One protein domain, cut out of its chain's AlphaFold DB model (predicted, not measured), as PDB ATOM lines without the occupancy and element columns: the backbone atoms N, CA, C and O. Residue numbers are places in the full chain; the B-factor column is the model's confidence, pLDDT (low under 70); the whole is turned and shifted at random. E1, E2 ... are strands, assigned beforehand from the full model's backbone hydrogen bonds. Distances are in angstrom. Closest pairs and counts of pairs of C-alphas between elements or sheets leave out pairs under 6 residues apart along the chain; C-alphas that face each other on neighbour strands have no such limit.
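Overview. This is residues 4 to 148 of the 158 residues of an uncharacterized protein of Periophthalmus magnuspinnatus (UniProt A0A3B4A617). What shape does the backbone make? It is a chain wound in stacked turns, a flattened solenoid in which strands lie side by side along two long walls; E3 winds through the middle of the stack, with E1 and E2 at one end and E6 and E7 at the other. What is it made of? The printed part has 145 residues with no named helix and seven strands, E1 to E7 in order along the chain, in one branched, parallel sheet, and its class is all strand. How large is it? It is compact, with a radius of gyration of the C-alphas of 15.7 A, and elongated, spanning 42 by 27 by 25 A.

Along the chain. Where do the first strands lie? E1 is residues 4 to 14, 17.9 A from C-alpha 4 at (16.487, -20.385, 12.688) to C-alpha 14, and bends by 118 degrees at residue 8. E2, residues 17 to 23, is 19.3 A long. Which strand is longest by residues? E3, residues 26 to 98, has 73 residues, yet its first and last C-alphas are 24.3 A apart; it bends by 178 degrees at residue 35. What follows? E4, residues 101 to 112, and E5, residues 115 to 126, are each 13.8 A long. E6, residues 129 to 140, is 13.5 A long, and E7, residues 143 to 147, is 13.7 A long and ends with C-alpha 147 at (18.155, -36.043, -7.761).

Arrangement. What lies beside E3 near its beginning? E1 is parallel to it, with N 5 and O 32 3.0 A apart, and so is E2, with N 19 and O 46 3.1 A apart. What lies beside its later residues? The pairing is staggered: residues 73 to 84 pair with E4, N 77 to O 104 at 2.9 A, and residues 87 to 98 with E5, N 91 to O 118 at 3.0 A. Where are E6 and E7? E6 is parallel to E4, on the other side of it from E3, with N 105 and O 132 2.9 A apart. E7 is parallel to E5, on the other side of it from E3, with N 117 and O 144 3.0 A apart. Which strands are apart? Among them are E1 and E7, and E4 and E5.

Size, cuts and confidence. How far does it reach? The two C-alphas farthest apart, those of Ala 8 and His 135, are 46.0 A apart, and the sheet is twisted. Is it cut, or are any links long? The printed part has no cut, and the six links between named strands are tight. Where is confidence low? The mean pLDDT of the printed part is 72.7, and 50 residues are under 70, among them residues 12 to 17, 122 to 130 and 141 to 148.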
ATOM      1  N   SER A   4      16.786 -18.972  12.905       73.06
ATOM      2  CA  SER A   4      16.487 -20.385  12.688       73.06
ATOM      3  C   SER A   4      15.059 -20.669  13.105       73.06
ATOM      4  O   SER A   4      14.660 -20.313  14.212       73.06
ATOM      5  N   TRP A   5      14.302 -21.323  12.232       72.69
ATOM      6  CA  TRP A   5      12.875 -21.552  12.426       72.69
ATOM      7  C   TRP A   5      12.507 -23.004  12.134       72.69
ATOM      8  O   TRP A   5      13.025 -23.618  11.201       72.69
ATOM      9  N   HIS A   6      11.595 -23.538  12.944       77.25
ATOM     10  CA  HIS A   6      11.067 -24.892  12.809       77.25
ATOM     11  C   HIS A   6       9.546 -24.831  12.888       77.25
ATOM     12  O   HIS A   6       8.997 -24.226  13.811       77.25
ATOM     13  N   THR A   7       8.837 -25.421  11.925       69.75
ATOM     14  CA  THR A   7       7.365 -25.406  11.919       69.75
ATOM     15  C   THR A   7       6.793 -26.680  11.301       69.75
ATOM     16  O   THR A   7       7.310 -27.196  10.312       69.75
ATOM     17  N   ALA A   8       5.714 -27.211  11.884       76.62
ATOM     18  CA  ALA A   8       5.067 -28.428  11.389       76.62
ATOM     19  C   ALA A   8       4.203 -28.162  10.146       76.62
ATOM     20  O   ALA A   8       4.369 -28.842   9.138       76.62
ATOM     21  N   HIS A   9       3.336 -27.146  10.210       77.06
ATOM     22  CA  HIS A   9       2.474 -26.713   9.111       77.06
ATOM     23  C   HIS A   9       2.563 -25.200   8.928       77.06
ATOM     24  O   HIS A   9       2.244 -24.457   9.854       77.06
ATOM     25  N   CYS A  10       2.967 -24.728   7.748       76.69
ATOM     26  CA  CYS A  10       2.930 -23.297   7.443       76.69
ATOM     27  C   CYS A  10       2.563 -23.007   5.987       76.69
ATOM     28  O   CYS A  10       2.959 -23.728   5.068       76.69
ATOM     29  N   THR A  11       1.860 -21.893   5.785       73.56
ATOM     30  CA  THR A  11       1.761 -21.229   4.484       73.56
ATOM     31  C   THR A  11       2.287 -19.808   4.643       73.56
ATOM     32  O   THR A  11       1.859 -19.085   5.541       73.56
ATOM     33  N   LEU A  12       3.275 -19.429   3.833       65.75
ATOM     34  CA  LEU A  12       3.869 -18.093   3.875       65.75
ATOM     35  C   LEU A  12       3.890 -17.507   2.468       65.75
ATOM     36  O   LEU A  12       4.406 -18.135   1.542       65.75
ATOM     37  N   VAL A  13       3.359 -16.294   2.327       68.06
ATOM     38  CA  VAL A  13       3.381 -15.535   1.075       68.06
ATOM     39  C   VAL A  13       4.086 -14.207   1.315       68.06
ATOM     40  O   VAL A  13       3.667 -13.416   2.157       68.06
ATOM     41  N   MET A  14       5.150 -13.951   0.559       63.91
ATOM     42  CA  MET A  14       5.851 -12.671   0.525       63.91
ATOM     43  C   MET A  14       5.873 -12.187  -0.921       63.91
ATOM     44  O   MET A  14       6.537 -12.792  -1.755       63.91
ATOM     45  N   ALA A  15       5.095 -11.146  -1.224       51.75
ATOM     46  CA  ALA A  15       4.764 -10.790  -2.606       51.75
ATOM     47  C   ALA A  15       5.487  -9.553  -3.158       51.75
ATOM     48  O   ALA A  15       5.450  -9.341  -4.362       51.75
ATOM     49  N   HIS A  16       6.104  -8.726  -2.310       61.19
ATOM     50  CA  HIS A  16       6.921  -7.604  -2.764       61.19
ATOM     51  C   HIS A  16       7.882  -7.149  -1.670       61.19
ATOM     52  O   HIS A  16       7.467  -6.772  -0.575       61.19
ATOM     53  N   CYS A  17       9.176  -7.142  -1.980       61.06
ATOM     54  CA  CYS A  17      10.202  -6.505  -1.160       61.06
ATOM     55  C   CYS A  17      11.145  -5.701  -2.054       61.06
ATOM     56  O   CYS A  17      11.744  -6.252  -2.977       61.06
ATOM     57  N   SER A  18      11.296  -4.409  -1.769       72.25
ATOM     58  CA  SER A  18      12.229  -3.514  -2.459       72.25
ATOM     59  C   SER A  18      13.138  -2.827  -1.451       72.25
ATOM     60  O   SER A  18      12.662  -2.293  -0.450       72.25
ATOM     61  N   TRP A  19      14.442  -2.817  -1.715       73.44
ATOM     62  CA  TRP A  19      15.404  -2.096  -0.884       73.44
ATOM     63  C   TRP A  19      16.381  -1.292  -1.737       73.44
ATOM     64  O   TRP A  19      16.998  -1.834  -2.657       73.44
ATOM     65  N   HIS A  20      16.579  -0.027  -1.371       78.44
ATOM     66  CA  HIS A  20      17.492   0.885  -2.052       78.44
ATOM     67  C   HIS A  20      18.515   1.452  -1.072       78.44
ATOM     68  O   HIS A  20      18.178   1.893   0.026       78.44
ATOM     69  N   THR A  21      19.785   1.456  -1.464       73.81
ATOM     70  CA  THR A  21      20.844   2.131  -0.708       73.81
ATOM     71  C   THR A  21      21.779   2.850  -1.665       73.81
ATOM     72  O   THR A  21      22.260   2.272  -2.640       73.81
ATOM     73  N   GLY A  22      22.013   4.137  -1.404       74.06
ATOM     74  CA  GLY A  22      22.900   4.959  -2.223       74.06
ATOM     75  C   GLY A  22      24.371   4.613  -1.998       74.06
ATOM     76  O   GLY A  22      25.095   4.386  -2.959       74.06
ATOM     77  N   HIS A  23      24.799   4.550  -0.735       75.75
ATOM     78  CA  HIS A  23      26.180   4.274  -0.338       75.75
ATOM     79  C   HIS A  23      26.192   3.371   0.901       75.75
ATOM     80  O   HIS A  23      25.488   3.668   1.866       75.75
ATOM     81  N   GLY A  24      26.974   2.287   0.893       76.94
ATOM     82  CA  GLY A  24      27.209   1.466   2.090       76.94
ATOM     83  C   GLY A  24      27.265  -0.040   1.849       76.94
ATOM     84  O   GLY A  24      27.162  -0.525   0.723       76.94
ATOM     85  N   THR A  25      27.450  -0.791   2.934       78.19
ATOM     86  CA  THR A  25      27.417  -2.254   2.925       78.19
ATOM     87  C   THR A  25      26.043  -2.738   3.368       78.19
ATOM     88  O   THR A  25      25.535  -2.342   4.416       78.19
ATOM     89  N   LEU A  26      25.427  -3.608   2.570       75.25
ATOM     90  CA  LEU A  26      24.200  -4.287   2.962       75.25
ATOM     91  C   LEU A  26      24.510  -5.750   3.232       75.25
ATOM     92  O   LEU A  26      24.866  -6.496   2.319       75.25
ATOM     93  N   LEU A  27      24.359  -6.141   4.497       70.12
ATOM     94  CA  LEU A  27      24.546  -7.509   4.955       70.12
ATOM     95  C   LEU A  27      23.195  -8.163   5.231       70.12
ATOM     96  O   LEU A  27      22.429  -7.705   6.076       70.12
ATOM     97  N   MET A  28      22.950  -9.285   4.571       67.12
ATOM     98  CA  MET A  28      21.878 -10.208   4.915       67.12
ATOM     99  C   MET A  28      22.512 -11.564   5.220       67.12
ATOM    100  O   MET A  28      23.202 -12.123   4.368       67.12
ATOM    101  N   ALA A  29      22.337 -12.054   6.449       60.12
ATOM    102  CA  ALA A  29      23.063 -13.217   6.949       60.12
ATOM    103  C   ALA A  29      22.137 -14.301   7.516       60.12
ATOM    104  O   ALA A  29      21.191 -14.004   8.242       60.12
ATOM    105  N   HIS A  30      22.511 -15.543   7.211       60.19
ATOM    106  CA  HIS A  30      22.224 -16.800   7.893       60.19
ATOM    107  C   HIS A  30      20.775 -17.055   8.318       60.19
ATOM    108  O   HIS A  30      20.415 -16.893   9.492       60.19
ATOM    109  N   TRP A  31      19.978 -17.575   7.383       65.31
ATOM    110  CA  TRP A  31      18.647 -18.122   7.652       65.31
ATOM    111  C   TRP A  31      18.619 -19.635   7.463       65.31
ATOM    112  O   TRP A  31      19.018 -20.142   6.415       65.31
ATOM    113  N   SER A  32      18.114 -20.343   8.474       72.38
ATOM    114  CA  SER A  32      17.770 -21.758   8.363       72.38
ATOM    115  C   SER A  32      16.294 -21.983   8.650       72.38
ATOM    116  O   SER A  32      15.732 -21.433   9.603       72.38
ATOM    117  N   TRP A  33      15.653 -22.794   7.816       70.25
ATOM    118  CA  TRP A  33      14.253 -23.138   8.005       70.25
ATOM    119  C   TRP A  33      14.008 -24.622   7.776       70.25
ATOM    120  O   TRP A  33      14.424 -25.195   6.766       70.25
ATOM    121  N   HIS A  34      13.277 -25.221   8.710       76.31
ATOM    122  CA  HIS A  34      12.851 -26.609   8.651       76.31
ATOM    123  C   HIS A  34      11.323 -26.684   8.706       76.31
ATOM    124  O   HIS A  34      10.711 -26.261   9.691       76.31
ATOM    125  N   THR A  35      10.710 -27.246   7.660       72.31
ATOM    126  CA  THR A  35       9.259 -27.499   7.622       72.31
ATOM    127  C   THR A  35       8.961 -28.974   7.402       72.31
ATOM    128  O   THR A  35       9.516 -29.591   6.489       72.31
ATOM    129  N   ALA A  36       8.038 -29.533   8.185       78.19
ATOM    130  CA  ALA A  36       7.512 -30.869   7.911       78.19
ATOM    131  C   ALA A  36       6.545 -30.840   6.712       78.19
ATOM    132  O   ALA A  36       6.769 -31.546   5.731       78.19
ATOM    133  N   HIS A  37       5.534 -29.967   6.757       76.81
ATOM    134  CA  HIS A  37       4.539 -29.780   5.703       76.81
ATOM    135  C   HIS A  37       4.279 -28.293   5.418       76.81
ATOM    136  O   HIS A  37       3.942 -27.542   6.330       76.81
ATOM    137  N   GLY A  38       4.368 -27.823   4.172       74.62
ATOM    138  CA  GLY A  38       4.023 -26.421   3.907       74.62
ATOM    139  C   GLY A  38       4.186 -25.934   2.477       74.62
ATOM    140  O   GLY A  38       4.758 -26.613   1.625       74.62
ATOM    141  N   THR A  39       3.676 -24.726   2.241       71.38
ATOM    142  CA  THR A  39       3.848 -23.999   0.979       71.38
ATOM    143  C   THR A  39       4.483 -22.648   1.252       71.38
ATOM    144  O   THR A  39       3.953 -21.868   2.050       71.38
ATOM    145  N   LEU A  40       5.580 -22.335   0.571       70.06
ATOM    146  CA  LEU A  40       6.156 -20.997   0.624       70.06
ATOM    147  C   LEU A  40       6.195 -20.387  -0.770       70.06
ATOM    148  O   LEU A  40       6.719 -20.980  -1.712       70.06
ATOM    149  N   VAL A  41       5.624 -19.188  -0.872       68.06
ATOM    150  CA  VAL A  41       5.587 -18.396  -2.096       68.06
ATOM    151  C   VAL A  41       6.321 -17.091  -1.844       68.06
ATOM    152  O   VAL A  41       5.897 -16.266  -1.034       68.06
ATOM    153  N   MET A  42       7.418 -16.894  -2.563       66.94
ATOM    154  CA  MET A  42       8.079 -15.604  -2.670       66.94
ATOM    155  C   MET A  42       7.882 -15.094  -4.091       66.94
ATOM    156  O   MET A  42       8.451 -15.647  -5.028       66.94
ATOM    157  N   ALA A  43       7.063 -14.063  -4.250       54.75
ATOM    158  CA  ALA A  43       6.898 -13.350  -5.505       54.75
ATOM    159  C   ALA A  43       7.598 -11.996  -5.355       54.75
ATOM    160  O   ALA A  43       7.378 -11.300  -4.377       54.75
ATOM    161  N   HIS A  44       8.486 -11.651  -6.279       60.28
ATOM    162  CA  HIS A  44       9.110 -10.335  -6.414       60.28
ATOM    163  C   HIS A  44       9.944  -9.830  -5.225       60.28
ATOM    164  O   HIS A  44       9.470  -9.157  -4.305       60.28
ATOM    165  N   SER A  45      11.261 -10.022  -5.328       66.38
ATOM    166  CA  SER A  45      12.233  -9.278  -4.521       66.38
ATOM    167  C   SER A  45      13.184  -8.484  -5.415       66.38
ATOM    168  O   SER A  45      13.731  -9.006  -6.386       66.38
ATOM    169  N   SER A  46      13.365  -7.200  -5.105       72.25
ATOM    170  CA  SER A  46      14.314  -6.331  -5.797       72.25
ATOM    171  C   SER A  46      15.215  -5.611  -4.803       72.25
ATOM    172  O   SER A  46      14.781  -5.160  -3.740       72.25
ATOM    173  N   ARG A  47      16.501  -5.499  -5.126       79.19
ATOM    174  CA  ARG A  47      17.418  -4.701  -4.313       79.19
ATOM    175  C   ARG A  47      18.453  -4.012  -5.174       79.19
ATOM    176  O   ARG A  47      19.036  -4.624  -6.065       79.19
ATOM    177  N   HIS A  48      18.673  -2.741  -4.862       79.19
ATOM    178  CA  HIS A  48      19.580  -1.874  -5.589       79.19
ATOM    179  C   HIS A  48      20.562  -1.189  -4.637       79.19
ATOM    180  O   HIS A  48      20.155  -0.457  -3.729       79.19
ATOM    181  N   THR A  49      21.852  -1.374  -4.897       79.88
ATOM    182  CA  THR A  49      22.934  -0.636  -4.239       79.88
ATOM    183  C   THR A  49      23.684   0.160  -5.298       79.88
ATOM    184  O   THR A  49      24.250  -0.425  -6.218       79.88
ATOM    185  N   ALA A  50      23.686   1.491  -5.205       79.88
ATOM    186  CA  ALA A  50      24.377   2.313  -6.203       79.88
ATOM    187  C   ALA A  50      25.903   2.215  -6.043       79.88
ATOM    188  O   ALA A  50      26.586   1.868  -7.006       79.88
ATOM    189  N   HIS A  51      26.418   2.418  -4.825       81.38
ATOM    190  CA  HIS A  51      27.842   2.300  -4.501       81.38
ATOM    191  C   HIS A  51      28.061   1.481  -3.218       81.38
ATOM    192  O   HIS A  51      27.670   1.910  -2.132       81.38
ATOM    193  N   GLY A  52      28.696   0.309  -3.315       82.31
ATOM    194  CA  GLY A  52      29.078  -0.475  -2.132       82.31
ATOM    195  C   GLY A  52      29.003  -1.993  -2.287       82.31
ATOM    196  O   GLY A  52      28.961  -2.527  -3.394       82.31
ATOM    197  N   THR A  53      29.020  -2.698  -1.155       82.62
ATOM    198  CA  THR A  53      29.020  -4.168  -1.117       82.62
ATOM    199  C   THR A  53      27.652  -4.694  -0.728       82.62
ATOM    200  O   THR A  53      27.115  -4.340   0.323       82.62
ATOM    201  N   LEU A  54      27.112  -5.592  -1.547       82.19
ATOM    202  CA  LEU A  54      25.955  -6.401  -1.194       82.19
ATOM    203  C   LEU A  54      26.435  -7.809  -0.839       82.19
ATOM    204  O   LEU A  54      26.901  -8.539  -1.712       82.19
ATOM    205  N   LEU A  55      26.309  -8.180   0.438       76.00
ATOM    206  CA  LEU A  55      26.614  -9.520   0.926       76.00
ATOM    207  C   LEU A  55      25.323 -10.250   1.287       76.00
ATOM    208  O   LEU A  55      24.602  -9.860   2.209       76.00
ATOM    209  N   ILE A  56      25.063 -11.335   0.566       72.50
ATOM    210  CA  ILE A  56      23.984 -12.278   0.851       72.50
ATOM    211  C   ILE A  56      24.643 -13.601   1.245       72.50
ATOM    212  O   ILE A  56      25.293 -14.244   0.420       72.50
ATOM    213  N   ALA A  57      24.521 -13.979   2.516       63.78
ATOM    214  CA  ALA A  57      25.230 -15.122   3.081       63.78
ATOM    215  C   ALA A  57      24.282 -16.161   3.693       63.78
ATOM    216  O   ALA A  57      23.444 -15.819   4.526       63.78
ATOM    217  N   HIS A  58      24.519 -17.425   3.340       65.25
ATOM    218  CA  HIS A  58      24.021 -18.656   3.951       65.25
ATOM    219  C   HIS A  58      22.496 -18.761   4.095       65.25
ATOM    220  O   HIS A  58      21.914 -18.324   5.088       65.25
ATOM    221  N   TRP A  59      21.846 -19.425   3.141       70.06
ATOM    222  CA  TRP A  59      20.448 -19.837   3.281       70.06
ATOM    223  C   TRP A  59      20.353 -21.355   3.194       70.06
ATOM    224  O   TRP A  59      20.715 -21.937   2.171       70.06
ATOM    225  N   SER A  60      19.873 -21.995   4.259       74.06
ATOM    226  CA  SER A  60      19.521 -23.412   4.241       74.06
ATOM    227  C   SER A  60      18.021 -23.606   4.403       74.06
ATOM    228  O   SER A  60      17.371 -22.986   5.250       74.06
ATOM    229  N   TRP A  61      17.455 -24.486   3.585       72.62
ATOM    230  CA  TRP A  61      16.060 -24.866   3.722       72.62
ATOM    231  C   TRP A  61      15.886 -26.370   3.590       72.62
ATOM    232  O   TRP A  61      16.386 -26.997   2.654       72.62
ATOM    233  N   HIS A  62      15.120 -26.933   4.518       76.88
ATOM    234  CA  HIS A  62      14.761 -28.341   4.526       76.88
ATOM    235  C   HIS A  62      13.240 -28.491   4.593       76.88
ATOM    236  O   HIS A  62      12.600 -28.022   5.537       76.88
ATOM    237  N   THR A  63      12.664 -29.176   3.603       73.88
ATOM    238  CA  THR A  63      11.240 -29.542   3.592       73.88
ATOM    239  C   THR A  63      11.088 -31.050   3.486       73.88
ATOM    240  O   THR A  63      11.629 -31.660   2.563       73.88
ATOM    241  N   ALA A  64      10.316 -31.658   4.387       78.69
ATOM    242  CA  ALA A  64       9.947 -33.063   4.227       78.69
ATOM    243  C   ALA A  64       8.881 -33.220   3.128       78.69
ATOM    244  O   ALA A  64       9.109 -33.950   2.170       78.69
ATOM    245  N   HIS A  65       7.776 -32.472   3.211       79.50
ATOM    246  CA  HIS A  65       6.679 -32.495   2.240       79.50
ATOM    247  C   HIS A  65       6.177 -31.083   1.891       79.50
ATOM    248  O   HIS A  65       5.659 -30.387   2.759       79.50
ATOM    249  N   GLY A  66       6.264 -30.621   0.643       75.19
ATOM    250  CA  GLY A  66       5.746 -29.278   0.345       75.19
ATOM    251  C   GLY A  66       6.034 -28.711  -1.032       75.19
ATOM    252  O   GLY A  66       6.687 -29.340  -1.864       75.19
ATOM    253  N   THR A  67       5.538 -27.498  -1.263       73.75
ATOM    254  CA  THR A  67       5.805 -26.744  -2.489       73.75
ATOM    255  C   THR A  67       6.552 -25.458  -2.165       73.75
ATOM    256  O   THR A  67       6.199 -24.721  -1.243       73.75
ATOM    257  N   LEU A  68       7.606 -25.186  -2.925       70.56
ATOM    258  CA  LEU A  68       8.272 -23.892  -2.893       70.56
ATOM    259  C   LEU A  68       8.135 -23.242  -4.261       70.56
ATOM    260  O   LEU A  68       8.548 -23.821  -5.265       70.56
ATOM    261  N   VAL A  69       7.613 -22.021  -4.276       71.25
ATOM    262  CA  VAL A  69       7.590 -21.175  -5.465       71.25
ATOM    263  C   VAL A  69       8.397 -19.917  -5.183       71.25
ATOM    264  O   VAL A  69       8.041 -19.115  -4.320       71.25
ATOM    265  N   MET A  70       9.477 -19.736  -5.936       68.25
ATOM    266  CA  MET A  70      10.222 -18.486  -5.988       68.25
ATOM    267  C   MET A  70      10.069 -17.875  -7.380       68.25
ATOM    268  O   MET A  70      10.543 -18.415  -8.383       68.25
ATOM    269  N   ALA A  71       9.388 -16.739  -7.442       62.31
ATOM    270  CA  ALA A  71       9.147 -15.999  -8.663       62.31
ATOM    271  C   ALA A  71       9.853 -14.642  -8.592       62.31
ATOM    272  O   ALA A  71       9.559 -13.827  -7.721       62.31
ATOM    273  N   HIS A  72      10.744 -14.396  -9.552       64.06
ATOM    274  CA  HIS A  72      11.302 -13.082  -9.865       64.06
ATOM    275  C   HIS A  72      12.118 -12.413  -8.743       64.06
ATOM    276  O   HIS A  72      11.642 -11.534  -8.024       64.06
ATOM    277  N   CYS A  73      13.405 -12.742  -8.668       68.00
ATOM    278  CA  CYS A  73      14.371 -12.033  -7.825       68.00
ATOM    279  C   CYS A  73      15.360 -11.242  -8.692       68.00
ATOM    280  O   CYS A  73      15.923 -11.779  -9.647       68.00
ATOM    281  N   SER A  74      15.570  -9.963  -8.379       73.88
ATOM    282  CA  SER A  74      16.488  -9.087  -9.118       73.88
ATOM    283  C   SER A  74      17.406  -8.319  -8.170       73.88
ATOM    284  O   SER A  74      16.943  -7.515  -7.356       73.88
ATOM    285  N   TRP A  75      18.715  -8.522  -8.298       78.81
ATOM    286  CA  TRP A  75      19.717  -7.794  -7.521       78.81
ATOM    287  C   TRP A  75      20.632  -6.981  -8.425       78.81
ATOM    288  O   TRP A  75      21.245  -7.517  -9.348       78.81
ATOM    289  N   HIS A  76      20.748  -5.694  -8.114       80.19
ATOM    290  CA  HIS A  76      21.524  -4.736  -8.885       80.19
ATOM    291  C   HIS A  76      22.542  -4.023  -7.998       80.19
ATOM    292  O   HIS A  76      22.182  -3.372  -7.014       80.19
ATOM    293  N   THR A  77      23.808  -4.094  -8.397       81.12
ATOM    294  CA  THR A  77      24.869  -3.248  -7.850       81.12
ATOM    295  C   THR A  77      25.413  -2.368  -8.970       81.12
ATOM    296  O   THR A  77      25.895  -2.875  -9.983       81.12
ATOM    297  N   GLY A  78      25.321  -1.047  -8.810       81.50
ATOM    298  CA  GLY A  78      25.821  -0.082  -9.789       81.50
ATOM    299  C   GLY A  78      27.343  -0.126  -9.879       81.50
ATOM    300  O   GLY A  78      27.897  -0.487 -10.918       81.50
ATOM    301  N   HIS A  79      28.018   0.200  -8.776       82.81
ATOM    302  CA  HIS A  79      29.469   0.140  -8.610       82.81
ATOM    303  C   HIS A  79      29.823  -0.550  -7.288       82.81
ATOM    304  O   HIS A  79      29.504  -0.043  -6.210       82.81
ATOM    305  N   GLY A  80      30.504  -1.693  -7.349       83.62
ATOM    306  CA  GLY A  80      30.951  -2.403  -6.153       83.62
ATOM    307  C   GLY A  80      30.901  -3.917  -6.285       83.62
ATOM    308  O   GLY A  80      31.011  -4.466  -7.380       83.62
ATOM    309  N   THR A  81      30.787  -4.603  -5.152       84.25
ATOM    310  CA  THR A  81      30.898  -6.063  -5.098       84.25
ATOM    311  C   THR A  81      29.570  -6.696  -4.706       84.25
ATOM    312  O   THR A  81      28.928  -6.293  -3.734       84.25
ATOM    313  N   LEU A  82      29.144  -7.692  -5.483       83.88
ATOM    314  CA  LEU A  82      28.025  -8.560  -5.140       83.88
ATOM    315  C   LEU A  82      28.596  -9.919  -4.750       83.88
ATOM    316  O   LEU A  82      29.109 -10.649  -5.598       83.88
ATOM    317  N   LEU A  83      28.531 -10.233  -3.456       78.69
ATOM    318  CA  LEU A  83      28.968 -11.512  -2.912       78.69
ATOM    319  C   LEU A  83      27.751 -12.321  -2.487       78.69
ATOM    320  O   LEU A  83      27.004 -11.928  -1.586       78.69
ATOM    321  N   MET A  84      27.588 -13.476  -3.121       73.06
ATOM    322  CA  MET A  84      26.582 -14.455  -2.753       73.06
ATOM    323  C   MET A  84      27.258 -15.762  -2.338       73.06
ATOM    324  O   MET A  84      27.982 -16.392  -3.114       73.06
ATOM    325  N   ALA A  85      27.027 -16.159  -1.089       65.12
ATOM    326  CA  ALA A  85      27.672 -17.316  -0.489       65.12
ATOM    327  C   ALA A  85      26.646 -18.324   0.033       65.12
ATOM    328  O   ALA A  85      25.794 -17.973   0.846       65.12
ATOM    329  N   HIS A  86      26.818 -19.579  -0.392       66.25
ATOM    330  CA  HIS A  86      26.212 -20.796   0.142       66.25
ATOM    331  C   HIS A  86      24.686 -20.793   0.257       66.25
ATOM    332  O   HIS A  86      24.104 -20.324   1.231       66.25
ATOM    333  N   TRP A  87      24.028 -21.424  -0.701       69.62
ATOM    334  CA  TRP A  87      22.605 -21.703  -0.603       69.62
ATOM    335  C   TRP A  87      22.389 -23.200  -0.777       69.62
ATOM    336  O   TRP A  87      22.809 -23.781  -1.778       69.62
ATOM    337  N   SER A  88      21.805 -23.825   0.243       73.62
ATOM    338  CA  SER A  88      21.518 -25.252   0.268       73.62
ATOM    339  C   SER A  88      20.024 -25.494   0.387       73.62
ATOM    340  O   SER A  88      19.324 -24.871   1.192       73.62
ATOM    341  N   TRP A  89      19.529 -26.424  -0.417       73.88
ATOM    342  CA  TRP A  89      18.136 -26.823  -0.356       73.88
ATOM    343  C   TRP A  89      17.982 -28.333  -0.376       73.88
ATOM    344  O   TRP A  89      18.546 -29.021  -1.227       73.88
ATOM    345  N   HIS A  90      17.145 -28.831   0.531       76.31
ATOM    346  CA  HIS A  90      16.771 -30.232   0.596       76.31
ATOM    347  C   HIS A  90      15.246 -30.385   0.634       76.31
ATOM    348  O   HIS A  90      14.590 -29.947   1.582       76.31
ATOM    349  N   THR A  91      14.687 -31.066  -0.368       75.00
ATOM    350  CA  THR A  91      13.291 -31.532  -0.350       75.00
ATOM    351  C   THR A  91      13.256 -33.053  -0.402       75.00
ATOM    352  O   THR A  91      13.793 -33.654  -1.334       75.00
ATOM    353  N   ALA A  92      12.588 -33.688   0.562       78.12
ATOM    354  CA  ALA A  92      12.342 -35.126   0.487       78.12
ATOM    355  C   ALA A  92      11.216 -35.438  -0.514       78.12
ATOM    356  O   ALA A  92      11.450 -36.180  -1.461       78.12
ATOM    357  N   HIS A  93      10.046 -34.806  -0.365       79.06
ATOM    358  CA  HIS A  93       8.869 -35.004  -1.215       79.06
ATOM    359  C   HIS A  93       8.195 -33.674  -1.602       79.06
ATOM    360  O   HIS A  93       7.647 -32.990  -0.742       79.06
ATOM    361  N   GLY A  94       8.178 -33.266  -2.874       74.06
ATOM    362  CA  GLY A  94       7.540 -31.984  -3.211       74.06
ATOM    363  C   GLY A  94       7.857 -31.383  -4.572       74.06
ATOM    364  O   GLY A  94       8.558 -31.983  -5.378       74.06
ATOM    365  N   THR A  95       7.349 -30.174  -4.819       72.81
ATOM    366  CA  THR A  95       7.617 -29.425  -6.056       72.81
ATOM    367  C   THR A  95       8.412 -28.162  -5.753       72.81
ATOM    368  O   THR A  95       7.981 -27.340  -4.939       72.81
ATOM    369  N   LEU A  96       9.537 -27.970  -6.436       69.75
ATOM    370  CA  LEU A  96      10.218 -26.680  -6.490       69.75
ATOM    371  C   LEU A  96       9.922 -26.009  -7.830       69.75
ATOM    372  O   LEU A  96      10.192 -26.596  -8.875       69.75
ATOM    373  N   VAL A  97       9.477 -24.755  -7.793       70.88
ATOM    374  CA  VAL A  97       9.433 -23.882  -8.968       70.88
ATOM    375  C   VAL A  97      10.279 -22.634  -8.723       70.88
ATOM    376  O   VAL A  97      10.008 -21.859  -7.806       70.88
ATOM    377  N   MET A  98      11.279 -22.417  -9.575       68.81
ATOM    378  CA  MET A  98      12.056 -21.180  -9.649       68.81
ATOM    379  C   MET A  98      11.931 -20.589 -11.057       68.81
ATOM    380  O   MET A  98      12.438 -21.151 -12.027       68.81
ATOM    381  N   ALA A  99      11.214 -19.472 -11.185       59.75
ATOM    382  CA  ALA A  99      10.818 -18.963 -12.501       59.75
ATOM    383  C   ALA A  99      11.789 -17.922 -13.083       59.75
ATOM    384  O   ALA A  99      11.995 -17.891 -14.293       59.75
ATOM    385  N   HIS A 100      12.383 -17.061 -12.251       66.44
ATOM    386  CA  HIS A 100      13.255 -15.998 -12.751       66.44
ATOM    387  C   HIS A 100      14.147 -15.429 -11.648       66.44
ATOM    388  O   HIS A 100      13.642 -14.850 -10.685       66.44
ATOM    389  N   CYS A 101      15.461 -15.534 -11.807       67.75
ATOM    390  CA  CYS A 101      16.426 -14.847 -10.956       67.75
ATOM    391  C   CYS A 101      17.465 -14.129 -11.823       67.75
ATOM    392  O   CYS A 101      17.991 -14.693 -12.783       67.75
ATOM    393  N   SER A 102      17.750 -12.872 -11.498       73.50
ATOM    394  CA  SER A 102      18.685 -12.032 -12.245       73.50
ATOM    395  C   SER A 102      19.616 -11.293 -11.296       73.50
ATOM    396  O   SER A 102      19.187 -10.701 -10.300       73.50
ATOM    397  N   TRP A 103      20.903 -11.326 -11.620       77.56
ATOM    398  CA  TRP A 103      21.939 -10.599 -10.898       77.56
ATOM    399  C   TRP A 103      22.734  -9.744 -11.860       77.56
ATOM    400  O   TRP A 103      23.215 -10.232 -12.882       77.56
ATOM    401  N   HIS A 104      22.893  -8.474 -11.510       79.44
ATOM    402  CA  HIS A 104      23.588  -7.520 -12.349       79.44
ATOM    403  C   HIS A 104      24.566  -6.673 -11.540       79.44
ATOM    404  O   HIS A 104      24.173  -5.945 -10.624       79.44
ATOM    405  N   THR A 105      25.826  -6.690 -11.961       81.38
ATOM    406  CA  THR A 105      26.850  -5.760 -11.490       81.38
ATOM    407  C   THR A 105      27.263  -4.861 -12.650       81.38
ATOM    408  O   THR A 105      27.796  -5.331 -13.653       81.38
ATOM    409  N   GLY A 106      27.004  -3.557 -12.530       82.12
ATOM    410  CA  GLY A 106      27.341  -2.578 -13.562       82.12
ATOM    411  C   GLY A 106      28.850  -2.426 -13.726       82.12
ATOM    412  O   GLY A 106      29.369  -2.641 -14.818       82.12
ATOM    413  N   HIS A 107      29.549  -2.073 -12.645       83.06
ATOM    414  CA  HIS A 107      31.012  -2.051 -12.560       83.06
ATOM    415  C   HIS A 107      31.481  -2.705 -11.254       83.06
ATOM    416  O   HIS A 107      31.102  -2.262 -10.169       83.06
ATOM    417  N   GLY A 108      32.325  -3.733 -11.338       83.44
ATOM    418  CA  GLY A 108      32.903  -4.402 -10.169       83.44
ATOM    419  C   GLY A 108      32.841  -5.924 -10.244       83.44
ATOM    420  O   GLY A 108      32.869  -6.497 -11.328       83.44
ATOM    421  N   THR A 109      32.820  -6.596  -9.095       84.25
ATOM    422  CA  THR A 109      32.955  -8.058  -9.046       84.25
ATOM    423  C   THR A 109      31.648  -8.732  -8.651       84.25
ATOM    424  O   THR A 109      30.948  -8.297  -7.732       84.25
ATOM    425  N   LEU A 110      31.318  -9.812  -9.358       84.69
ATOM    426  CA  LEU A 110      30.262 -10.744  -8.986       84.69
ATOM    427  C   LEU A 110      30.935 -12.048  -8.556       84.69
ATOM    428  O   LEU A 110      31.537 -12.736  -9.380       84.69
ATOM    429  N   LEU A 111      30.854 -12.363  -7.263       80.00
ATOM    430  CA  LEU A 111      31.408 -13.587  -6.691       80.00
ATOM    431  C   LEU A 111      30.281 -14.487  -6.185       80.00
ATOM    432  O   LEU A 111      29.504 -14.110  -5.305       80.00
ATOM    433  N   MET A 112      30.244 -15.703  -6.724       73.25
ATOM    434  CA  MET A 112      29.305 -16.749  -6.360       73.25
ATOM    435  C   MET A 112      30.045 -18.015  -5.933       73.25
ATOM    436  O   MET A 112      30.731 -18.650  -6.732       73.25
ATOM    437  N   ALA A 113      29.904 -18.393  -4.663       63.44
ATOM    438  CA  ALA A 113      30.756 -19.431  -4.087       63.44
ATOM    439  C   ALA A 113      30.130 -20.835  -4.055       63.44
ATOM    440  O   ALA A 113      30.859 -21.809  -4.213       63.44
ATOM    441  N   HIS A 114      28.816 -20.978  -3.831       67.88
ATOM    442  CA  HIS A 114      28.236 -22.313  -3.660       67.88
ATOM    443  C   HIS A 114      26.707 -22.339  -3.751       67.88
ATOM    444  O   HIS A 114      26.027 -21.664  -2.972       67.88
ATOM    445  N   TRP A 115      26.185 -23.198  -4.621       68.69
ATOM    446  CA  TRP A 115      24.779 -23.584  -4.644       68.69
ATOM    447  C   TRP A 115      24.675 -25.111  -4.628       68.69
ATOM    448  O   TRP A 115      25.299 -25.776  -5.454       68.69
ATOM    449  N   SER A 116      23.910 -25.667  -3.689       70.56
ATOM    450  CA  SER A 116      23.640 -27.101  -3.633       70.56
ATOM    451  C   SER A 116      22.157 -27.385  -3.530       70.56
ATOM    452  O   SER A 116      21.415 -26.765  -2.763       70.56
ATOM    453  N   TRP A 117      21.737 -28.379  -4.297       71.31
ATOM    454  CA  TRP A 117      20.365 -28.832  -4.296       71.31
ATOM    455  C   TRP A 117      20.268 -30.346  -4.157       71.31
ATOM    456  O   TRP A 117      20.977 -31.091  -4.836       71.31
ATOM    457  N   HIS A 118      19.319 -30.793  -3.334       74.50
ATOM    458  CA  HIS A 118      18.948 -32.193  -3.219       74.50
ATOM    459  C   HIS A 118      17.423 -32.401  -3.224       74.50
ATOM    460  O   HIS A 118      16.719 -31.941  -2.320       74.50
ATOM    461  N   THR A 119      16.921 -33.186  -4.181       73.69
ATOM    462  CA  THR A 119      15.543 -33.713  -4.170       73.69
ATOM    463  C   THR A 119      15.557 -35.234  -4.152       73.69
ATOM    464  O   THR A 119      16.187 -35.856  -5.005       73.69
ATOM    465  N   ALA A 120      14.845 -35.834  -3.196       76.38
ATOM    466  CA  ALA A 120      14.708 -37.290  -3.127       76.38
ATOM    467  C   ALA A 120      13.521 -37.828  -3.943       76.38
ATOM    468  O   ALA A 120      13.646 -38.896  -4.522       76.38
ATOM    469  N   HIS A 121      12.390 -37.113  -3.991       75.81
ATOM    470  CA  HIS A 121      11.205 -37.465  -4.781       75.81
ATOM    471  C   HIS A 121      10.376 -36.205  -5.085       75.81
ATOM    472  O   HIS A 121       9.833 -35.577  -4.180       75.81
ATOM    473  N   GLY A 122      10.236 -35.791  -6.342       69.62
ATOM    474  CA  GLY A 122       9.526 -34.539  -6.614       69.62
ATOM    475  C   GLY A 122       9.620 -34.042  -8.041       69.62
ATOM    476  O   GLY A 122      10.124 -34.740  -8.913       69.62
ATOM    477  N   THR A 123       9.153 -32.820  -8.274       69.62
ATOM    478  CA  THR A 123       9.429 -32.100  -9.520       69.62
ATOM    479  C   THR A 123      10.300 -30.891  -9.229       69.62
ATOM    480  O   THR A 123      10.092 -30.160  -8.257       69.62
ATOM    481  N   LEU A 124      11.297 -30.695 -10.084       66.19
ATOM    482  CA  LEU A 124      12.017 -29.440 -10.184       66.19
ATOM    483  C   LEU A 124      11.584 -28.763 -11.476       66.19
ATOM    484  O   LEU A 124      11.708 -29.353 -12.546       66.19
ATOM    485  N   VAL A 125      11.188 -27.500 -11.373       67.06
ATOM    486  CA  VAL A 125      11.110 -26.595 -12.514       67.06
ATOM    487  C   VAL A 125      12.017 -25.403 -12.244       67.06
ATOM    488  O   VAL A 125      11.811 -24.655 -11.287       67.06
ATOM    489  N   MET A 126      13.013 -25.218 -13.104       65.06
ATOM    490  CA  MET A 126      13.862 -24.031 -13.122       65.06
ATOM    491  C   MET A 126      13.814 -23.443 -14.524       65.06
ATOM    492  O   MET A 126      14.261 -24.080 -15.473       65.06
ATOM    493  N   ALA A 127      13.230 -22.255 -14.656       60.31
ATOM    494  CA  ALA A 127      13.037 -21.644 -15.967       60.31
ATOM    495  C   ALA A 127      14.230 -20.766 -16.363       60.31
ATOM    496  O   ALA A 127      14.823 -20.995 -17.412       60.31
ATOM    497  N   HIS A 128      14.606 -19.784 -15.532       63.69
ATOM    498  CA  HIS A 128      15.679 -18.846 -15.870       63.69
ATOM    499  C   HIS A 128      16.448 -18.320 -14.651       63.69
ATOM    500  O   HIS A 128      15.873 -17.730 -13.736       63.69
ATOM    501  N   CYS A 129      17.774 -18.447 -14.711       63.53
ATOM    502  CA  CYS A 129      18.729 -17.753 -13.851       63.53
ATOM    503  C   CYS A 129      19.774 -17.084 -14.752       63.53
ATOM    504  O   CYS A 129      20.322 -17.746 -15.629       63.53
ATOM    505  N   SER A 130      20.036 -15.791 -14.560       68.81
ATOM    506  CA  SER A 130      20.982 -15.026 -15.384       68.81
ATOM    507  C   SER A 130      21.917 -14.169 -14.538       68.81
ATOM    508  O   SER A 130      21.535 -13.639 -13.488       68.81
ATOM    509  N   TRP A 131      23.151 -14.028 -15.020       73.62
ATOM    510  CA  TRP A 131      24.222 -13.273 -14.374       73.62
ATOM    511  C   TRP A 131      24.834 -12.334 -15.393       73.62
ATOM    512  O   TRP A 131      25.283 -12.771 -16.451       73.62
ATOM    513  N   HIS A 132      24.902 -11.054 -15.057       75.12
ATOM    514  CA  HIS A 132      25.485 -10.058 -15.935       75.12
ATOM    515  C   HIS A 132      26.481  -9.195 -15.175       75.12
ATOM    516  O   HIS A 132      26.159  -8.577 -14.158       75.12
ATOM    517  N   THR A 133      27.692  -9.122 -15.716       76.00
ATOM    518  CA  THR A 133      28.699  -8.154 -15.293       76.00
ATOM    519  C   THR A 133      28.976  -7.245 -16.478       76.00
ATOM    520  O   THR A 133      29.520  -7.697 -17.482       76.00
ATOM    521  N   GLY A 134      28.571  -5.979 -16.376       77.25
ATOM    522  CA  GLY A 134      28.772  -4.996 -17.440       77.25
ATOM    523  C   GLY A 134      30.255  -4.715 -17.662       77.25
ATOM    524  O   GLY A 134      30.743  -4.843 -18.780       77.25
ATOM    525  N   HIS A 135      30.977  -4.369 -16.592       79.38
ATOM    526  CA  HIS A 135      32.431  -4.174 -16.563       79.38
ATOM    527  C   HIS A 135      33.024  -4.744 -15.265       79.38
ATOM    528  O   HIS A 135      32.832  -4.188 -14.184       79.38
ATOM    529  N   GLY A 136      33.772  -5.842 -15.353       78.00
ATOM    530  CA  GLY A 136      34.474  -6.425 -14.208       78.00
ATOM    531  C   GLY A 136      34.530  -7.946 -14.251       78.00
ATOM    532  O   GLY A 136      34.404  -8.545 -15.315       78.00
ATOM    533  N   THR A 137      34.767  -8.578 -13.103       83.44
ATOM    534  CA  THR A 137      35.004 -10.025 -13.030       83.44
ATOM    535  C   THR A 137      33.770 -10.780 -12.548       83.44
ATOM    536  O   THR A 137      33.102 -10.383 -11.592       83.44
ATOM    537  N   LEU A 138      33.480 -11.894 -13.220       82.88
ATOM    538  CA  LEU A 138      32.522 -12.901 -12.783       82.88
ATOM    539  C   LEU A 138      33.318 -14.109 -12.283       82.88
ATOM    540  O   LEU A 138      34.096 -14.686 -13.042       82.88
ATOM    541  N   LEU A 139      33.137 -14.487 -11.020       79.56
ATOM    542  CA  LEU A 139      33.748 -15.685 -10.455       79.56
ATOM    543  C   LEU A 139      32.659 -16.602  -9.895       79.56
ATOM    544  O   LEU A 139      31.900 -16.206  -9.009       79.56
ATOM    545  N   MET A 140      32.606 -17.832 -10.401       72.12
ATOM    546  CA  MET A 140      31.662 -18.859  -9.972       72.12
ATOM    547  C   MET A 140      32.437 -20.108  -9.561       72.12
ATOM    548  O   MET A 140      33.173 -20.665 -10.370       72.12
ATOM    549  N   ALA A 141      32.310 -20.516  -8.300       67.88
ATOM    550  CA  ALA A 141      33.142 -21.582  -7.746       67.88
ATOM    551  C   ALA A 141      32.478 -22.967  -7.782       67.88
ATOM    552  O   ALA A 141      33.153 -23.940  -8.106       67.88
ATOM    553  N   HIS A 142      31.187 -23.086  -7.439       67.62
ATOM    554  CA  HIS A 142      30.558 -24.404  -7.310       67.62
ATOM    555  C   HIS A 142      29.030 -24.395  -7.465       67.62
ATOM    556  O   HIS A 142      28.332 -23.591  -6.840       67.62
ATOM    557  N   TRP A 143      28.521 -25.360  -8.233       65.44
ATOM    558  CA  TRP A 143      27.105 -25.708  -8.337       65.44
ATOM    559  C   TRP A 143      26.958 -27.233  -8.312       65.44
ATOM    560  O   TRP A 143      27.613 -27.925  -9.092       65.44
ATOM    561  N   SER A 144      26.086 -27.762  -7.452       66.31
ATOM    562  CA  SER A 144      25.756 -29.188  -7.426       66.31
ATOM    563  C   SER A 144      24.254 -29.439  -7.364       66.31
ATOM    564  O   SER A 144      23.501 -28.772  -6.653       66.31
ATOM    565  N   TRP A 145      23.827 -30.451  -8.114       67.19
ATOM    566  CA  TRP A 145      22.447 -30.906  -8.163       67.19
ATOM    567  C   TRP A 145      22.397 -32.421  -7.988       67.19
ATOM    568  O   TRP A 145      22.995 -33.161  -8.770       67.19
ATOM    569  N   HIS A 146      21.648 -32.880  -6.988       69.50
ATOM    570  CA  HIS A 146      21.386 -34.294  -6.757       69.50
ATOM    571  C   HIS A 146      19.888 -34.579  -6.796       69.50
ATOM    572  O   HIS A 146      19.094 -33.999  -6.053       69.50
ATOM    573  N   THR A 147      19.518 -35.527  -7.652       64.50
ATOM    574  CA  THR A 147      18.155 -36.043  -7.761       64.50
ATOM    575  C   THR A 147      18.160 -37.550  -7.713       64.50
ATOM    576  O   THR A 147      18.722 -38.198  -8.595       64.50
ATOM    577  N   ALA A 148      17.464 -38.102  -6.728       64.62
ATOM    578  CA  ALA A 148      16.906 -39.432  -6.863       64.62
ATOM    579  C   ALA A 148      15.511 -39.245  -7.489       64.62
ATOM    580  O   ALA A 148      14.688 -38.528  -6.946       64.62
TER     581      ALA A 148